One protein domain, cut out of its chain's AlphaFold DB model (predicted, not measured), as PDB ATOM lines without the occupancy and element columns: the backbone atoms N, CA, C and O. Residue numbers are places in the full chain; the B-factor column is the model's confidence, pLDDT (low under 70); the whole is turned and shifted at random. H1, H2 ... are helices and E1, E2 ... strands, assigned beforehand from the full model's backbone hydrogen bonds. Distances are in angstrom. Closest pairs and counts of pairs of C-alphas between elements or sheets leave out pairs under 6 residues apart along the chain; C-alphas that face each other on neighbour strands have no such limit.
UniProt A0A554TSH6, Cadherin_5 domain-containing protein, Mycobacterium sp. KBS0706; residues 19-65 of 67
ATOM      1  N   THR A  19     196.879 194.421 216.783       97.62
ATOM      2  CA  THR A  19     197.576 193.985 217.993       97.62
ATOM      3  C   THR A  19     197.035 192.633 218.453       97.62
ATOM      4  O   THR A  19     195.899 192.554 218.930       97.62
ATOM      5  N   PRO A  20     197.827 191.550 218.347       97.62
ATOM      6  CA  PRO A  20     197.409 190.235 218.812       97.62
ATOM      7  C   PRO A  20     197.097 190.206 220.309       97.62
ATOM      8  O   PRO A  20     197.802 190.800 221.126       97.62
ATOM      9  N   LEU A  21     196.087 189.421 220.672       98.25
ATOM     10  CA  LEU A  21     195.657 189.196 222.044       98.25
ATOM     11  C   LEU A  21     195.800 187.721 222.406       98.25
ATOM     12  O   LEU A  21     195.264 186.849 221.724       98.25
ATOM     13  N   THR A  22     196.477 187.444 223.520       98.12
ATOM     14  CA  THR A  22     196.527 186.099 224.110       98.12
ATOM     15  C   THR A  22     195.527 186.003 225.257       98.12
ATOM     16  O   THR A  22     195.579 186.784 226.204       98.12
ATOM     17  N   VAL A  23     194.627 185.024 225.180       97.31
ATOM     18  CA  VAL A  23     193.622 184.712 226.198       97.31
ATOM     19  C   VAL A  23     193.901 183.318 226.743       97.31
ATOM     20  O   VAL A  23     193.922 182.338 225.997       97.31
ATOM     21  N   SER A  24     194.115 183.216 228.057       97.00
ATOM     22  CA  SER A  24     194.494 181.937 228.654       97.00
ATOM     23  C   SER A  24     193.378 180.898 228.547       97.00
ATOM     24  O   SER A  24     192.220 181.183 228.860       97.00
ATOM     25  N   LYS A  25     193.732 179.653 228.215       96.12
ATOM     26  CA  LYS A  25     192.787 178.527 228.220       96.12
ATOM     27  C   LYS A  25     192.158 178.304 229.587       96.12
ATOM     28  O   LYS A  25     191.009 177.896 229.663       96.12
ATOM     29  N   THR A  26     192.884 178.602 230.665       95.94
ATOM     30  CA  THR A  26     192.369 178.475 232.033       95.94
ATOM     31  C   THR A  26     191.217 179.443 232.267       95.94
ATOM     32  O   THR A  26     190.236 179.071 232.900       95.94
ATOM     33  N   LEU A  27     191.305 180.660 231.718       95.81
ATOM     34  CA  LEU A  27     190.213 181.631 231.775       95.81
ATOM     35  C   LEU A  27     189.009 181.144 230.958       95.81
ATOM     36  O   LEU A  27     187.884 181.204 231.441       95.81
ATOM     37  N   ILE A  28     189.248 180.613 229.757       95.19
ATOM     38  CA  ILE A  28     188.189 180.105 228.870       95.19
ATOM     39  C   ILE A  28     187.470 178.895 229.483       95.19
ATOM     40  O   ILE A  28     186.248 178.786 229.412       95.19
ATOM     41  N   LEU A  29     188.221 177.998 230.121       95.75
ATOM     42  CA  LEU A  29     187.703 176.775 230.732       95.75
ATOM     43  C   LEU A  29     187.170 176.981 232.157       95.75
ATOM     44  O   LEU A  29     186.591 176.051 232.708       95.75
ATOM     45  N   ALA A  30     187.314 178.170 232.755       94.81
ATOM     46  CA  ALA A  30     186.970 178.414 234.160       94.81
ATOM     47  C   ALA A  30     185.506 178.094 234.513       94.81
ATOM     48  O   ALA A  30     185.215 177.742 235.655       94.81
ATOM     49  N   GLY A  31     184.589 178.215 233.549       91.75
ATOM     50  CA  GLY A  31     183.176 177.860 233.714       91.75
ATOM     51  C   GLY A  31     182.718 176.679 232.858       91.75
ATOM     52  O   GLY A  31     181.520 176.419 232.810       91.75
ATOM     53  N   ALA A  32     183.629 176.010 232.149       96.44
ATOM     54  CA  ALA A  32     183.281 174.861 231.327       96.44
ATOM     55  C   ALA A  32     183.240 173.587 232.180       96.44
ATOM     56  O   ALA A  32     184.080 173.388 233.059       96.44
ATOM     57  N   SER A  33     182.269 172.716 231.924       96.56
ATOM     58  CA  SER A  33     182.109 171.468 232.670       96.56
ATOM     59  C   SER A  33     181.436 170.393 231.837       96.56
ATOM     60  O   SER A  33     180.694 170.683 230.901       96.56
ATOM     61  N   ASP A  34     181.678 169.148 232.213       97.62
ATOM     62  CA  ASP A  34     180.999 167.978 231.682       97.62
ATOM     63  C   ASP A  34     180.295 167.251 232.840       97.62
ATOM     64  O   ASP A  34     180.870 167.117 233.925       97.62
ATOM     65  N   VAL A  35     179.032 166.853 232.653       97.31
ATOM     66  CA  VAL A  35     178.201 166.275 233.727       97.31
ATOM     67  C   VAL A  35     178.600 164.839 234.072       97.31
ATOM     68  O   VAL A  35     178.397 164.409 235.208       97.31
ATOM     69  N   ASP A  36     179.219 164.129 233.129       97.31
ATOM     70  CA  ASP A  36     179.725 162.772 233.321       97.31
ATOM     71  C   ASP A  36     181.143 162.770 233.920       97.31
ATOM     72  O   ASP A  36     181.638 161.737 234.377       97.31
ATOM     73  N   GLY A  37     181.779 163.946 234.001       94.81
ATOM     74  CA  GLY A  37     183.122 164.124 234.549       94.81
ATOM     75  C   GLY A  37     184.237 163.901 233.527       94.81
ATOM     76  O   GLY A  37     185.400 163.758 233.922       94.81
ATOM     77  N   ASP A  38     183.904 163.887 232.234       96.88
ATOM     78  CA  ASP A  38     184.888 163.819 231.160       96.88
ATOM     79  C   ASP A  38     185.793 165.066 231.154       96.88
ATOM     80  O   ASP A  38     185.419 166.175 231.546       96.88
ATOM     81  N   THR A  39     187.042 164.889 230.712       95.44
ATOM     82  CA  THR A  39     187.997 166.004 230.639       95.44
ATOM     83  C   THR A  39     187.595 166.980 229.537       95.44
ATOM     84  O   THR A  39     187.537 166.613 228.364       95.44
ATOM     85  N   VAL A  40     187.413 168.252 229.899       96.19
ATOM     86  CA  VAL A  40     187.119 169.327 228.944       96.19
ATOM     87  C   VAL A  40     188.414 169.914 228.383       96.19
ATOM     88  O   VAL A  40     189.322 170.283 229.130       96.19
ATOM     89  N   ILE A  41     188.499 170.018 227.056       94.94
ATOM     90  CA  ILE A  41     189.683 170.509 226.341       94.94
ATOM     91  C   ILE A  41     189.275 171.634 225.389       94.94
ATOM     92  O   ILE A  41     188.327 171.495 224.618       94.94
ATOM     93  N   LEU A  42     190.030 172.735 225.404       95.75
ATOM     94  CA  LEU A  42     189.924 173.788 224.396       95.75
ATOM     95  C   LEU A  42     190.649 173.349 223.116       95.75
ATOM     96  O   LEU A  42     191.848 173.084 223.146       95.75
ATOM     97  N   THR A  43     189.930 173.287 221.995       95.56
ATOM     98  CA  THR A  43     190.468 172.801 220.710       95.56
ATOM     99  C   THR A  43     190.690 173.901 219.673       95.56
ATOM    100  O   THR A  43     191.372 173.667 218.678       95.56
ATOM    101  N   GLY A  44     190.163 175.103 219.902       94.50
ATOM    102  CA  GLY A  44     190.361 176.254 219.028       94.50
ATOM    103  C   GLY A  44     189.251 177.290 219.164       94.50
ATOM    104  O   GLY A  44     188.486 177.282 220.127       94.50
ATOM    105  N   GLY A  45     189.171 178.176 218.176       94.19
ATOM    106  CA  GLY A  45     188.136 179.194 218.066       94.19
ATOM    107  C   GLY A  45     188.067 179.757 216.651       94.19
ATOM    108  O   GLY A  45     188.832 179.363 215.772       94.19
ATOM    109  N   SER A  46     187.143 180.686 216.436       96.06
ATOM    110  CA  SER A  46     186.950 181.375 215.159       96.06
ATOM    111  C   SER A  46     186.749 182.864 215.392       96.06
ATOM    112  O   SER A  46     186.153 183.248 216.398       96.06
ATOM    113  N   ALA A  47     187.179 183.685 214.440       97.00
ATOM    114  CA  ALA A  47     186.935 185.122 214.425       97.00
ATOM    115  C   ALA A  47     186.287 185.546 213.103       97.00
ATOM    116  O   ALA A  47     186.444 184.875 212.085       97.00
ATOM    117  N   LEU A  48     185.547 186.658 213.141       97.25
ATOM    118  CA  LEU A  48     184.944 187.276 211.953       97.25
ATOM    119  C   LEU A  48     185.872 188.300 211.273       97.25
ATOM    120  O   LEU A  48     185.723 188.522 210.076       97.25
ATOM    121  N   HIS A  49     186.797 188.907 212.026       96.12
ATOM    122  CA  HIS A  49     187.695 189.986 211.580       96.12
ATOM    123  C   HIS A  49     189.133 189.711 212.026       96.12
ATOM    124  O   HIS A  49     189.702 190.423 212.853       96.12
ATOM    125  N   GLY A  50     189.675 188.594 211.561       96.81
ATOM    126  CA  GLY A  50     190.981 188.107 211.962       96.81
ATOM    127  C   GLY A  50     191.025 186.592 212.032       96.81
ATOM    128  O   GLY A  50     190.173 185.874 211.502       96.81
ATOM    129  N   SER A  51     192.021 186.092 212.750       97.44
ATOM    130  CA  SER A  51     192.232 184.664 212.951       97.44
ATOM    131  C   SER A  51     192.384 184.317 214.424       97.44
ATOM    132  O   SER A  51     192.758 185.143 215.257       97.44
ATOM    133  N   VAL A  52     192.073 183.062 214.739       97.88
ATOM    134  CA  VAL A  52     192.265 182.482 216.063       97.88
ATOM    135  C   VAL A  52     193.109 181.226 215.916       97.88
ATOM    136  O   VAL A  52     192.858 180.398 215.042       97.88
ATOM    137  N   SER A  53     194.103 181.076 216.781       97.81
ATOM    138  CA  SER A  53     194.935 179.875 216.868       97.81
ATOM    139  C   SER A  53     195.194 179.505 218.325       97.81
ATOM    140  O   SER A  53     194.964 180.313 219.222       97.81
ATOM    141  N   LEU A  54     195.652 178.277 218.567       98.06
ATOM    142  CA  LEU A  54     196.192 177.884 219.866       98.06
ATOM    143  C   LEU A  54     197.717 177.956 219.812       98.06
ATOM    144  O   LEU A  54     198.326 177.465 218.859       98.06
ATOM    145  N   ASN A  55     198.334 178.549 220.831       97.25
ATOM    146  CA  ASN A  55     199.785 178.521 220.982       97.25
ATOM    147  C   ASN A  55     200.262 177.179 221.582       97.25
ATOM    148  O   ASN A  55     199.466 176.281 221.864       97.25
ATOM    149  N   ALA A  56     201.575 177.037 221.792       97.00
ATOM    150  CA  ALA A  56     202.171 175.813 222.340       97.00
ATOM    151  C   ALA A  56     201.691 175.474 223.765       97.00
ATOM    152  O   ALA A  56     201.644 174.301 224.132       97.00
ATOM    153  N   ASP A  57     201.294 176.483 224.543       95.81
ATOM    154  CA  ASP A  57     200.745 176.314 225.891       95.81
ATOM    155  C   ASP A  57     199.247 175.953 225.866       95.81
ATOM    156  O   ASP A  57     198.665 175.562 226.884       95.81
ATOM    157  N   GLY A  58     198.622 176.013 224.686       96.00
ATOM    158  CA  GLY A  58     197.201 175.782 224.458       96.00
ATOM    159  C   GLY A  58     196.327 176.999 224.752       96.00
ATOM    160  O   GLY A  58     195.111 176.841 224.818       96.00
ATOM    161  N   ASP A  59     196.917 178.178 224.952       97.44
ATOM    162  CA  ASP A  59     196.182 179.436 225.081       97.44
ATOM    163  C   ASP A  59     195.710 179.928 223.711       97.44
ATOM    164  O   ASP A  59     196.343 179.677 222.680       97.44
ATOM    165  N   LEU A  60     194.589 180.645 223.708       97.69
ATOM    166  CA  LEU A  60     193.962 181.157 222.500       97.69
ATOM    167  C   LEU A  60     194.611 182.484 222.105       97.69
ATOM    168  O   LEU A  60     194.625 183.435 222.882       97.69
ATOM    169  N   VAL A  61     195.136 182.551 220.886       98.19
ATOM    170  CA  VAL A  61     195.725 183.758 220.306       98.19
ATOM    171  C   VAL A  61     194.796 184.270 219.220       98.19
ATOM    172  O   VAL A  61     194.627 183.626 218.184       98.19
ATOM    173  N   TYR A  62     194.204 185.432 219.467       98.19
ATOM    174  CA  TYR A  62     193.459 186.195 218.478       98.19
ATOM    175  C   TYR A  62     194.393 187.190 217.788       98.19
ATOM    176  O   TYR A  62     195.129 187.916 218.451       98.19
ATOM    177  N   THR A  63     194.369 187.219 216.458       97.94
ATOM    178  CA  THR A  63     195.099 188.193 215.638       97.94
ATOM    179  C   THR A  63     194.087 188.914 214.752       97.94
ATOM    180  O   THR A  63     193.533 188.250 213.869       97.94
ATOM    181  N   PRO A  64     193.814 190.212 214.988       98.19
ATOM    182  CA  PRO A  64     192.947 191.006 214.120       98.19
ATOM    183  C   PRO A  64     193.424 191.001 212.662       98.19
ATOM    184  O   PRO A  64     194.619 190.836 212.400       98.19
ATOM    185  N   ASP A  65     192.499 191.199 211.722       97.62
ATOM    186  CA  ASP A  65     192.873 191.537 210.346       97.62
ATOM    187  C   ASP A  65     193.638 192.865 210.325       97.62
ATOM    188  O   ASP A  65     193.310 193.779 211.081       97.62
TER     189      ASP A  65
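Overview. This is residues 19 to 65 of the 67 residues of the protein "Cadherin_5 domain-containing protein" of Mycobacterium sp. KBS0706 (UniProt A0A554TSH6). The model has little regular structure: a small three-stranded sheet makes one end, short H1 follows its edge strand E1, and a long loop runs out and back, its residues 34 to 39 sticking out at the other end. The printed part has 47 residues, 18 in named elements, ordered E1, H1, E2, E3; the class is mixed. The antiparallel sheet runs E1, E3, E2. The whole is loose, radius of gyration of the C-alphas 12.0 A, spanning 39 by 21 by 15 A.

Along the chain. E1, residues 21 to 23, begins at C-alpha 21 (195.657, 189.196, 222.044). H1 is residues 25 to 29. E2, residues 50 to 54, is 13.9 A long; E3, residues 60 to 64, is 13.0 A, ending at C-alpha 64 (192.947, 191.006, 214.120).

Arrangement. Inner strand E3 pairs with E1 (N 21 to O 62, 2.8 A) and, as a hairpin, with E2 (N 61 to O 53, 2.8 A). E1, H1 and E2 form a split strand-helix-strand unit, its strands running the same way with E3 between them; the crossover is right-handed. H1 is only just not on the sheet, with 4 pairs of C-alphas within 10 A; its closest C-alphas to E3, Lys 25 and Leu 60, are 6.4 A apart. In H1 every O i to N i+4 pair is within hydrogen-bond range.

Size, cuts and confidence. The farthest C-alphas, Asp 36 and Asp 65, are 39.1 A apart. The link from H1 to E2 is long, 20 residues. The printed part has no cut, and no printed residue is under 70 in pLDDT.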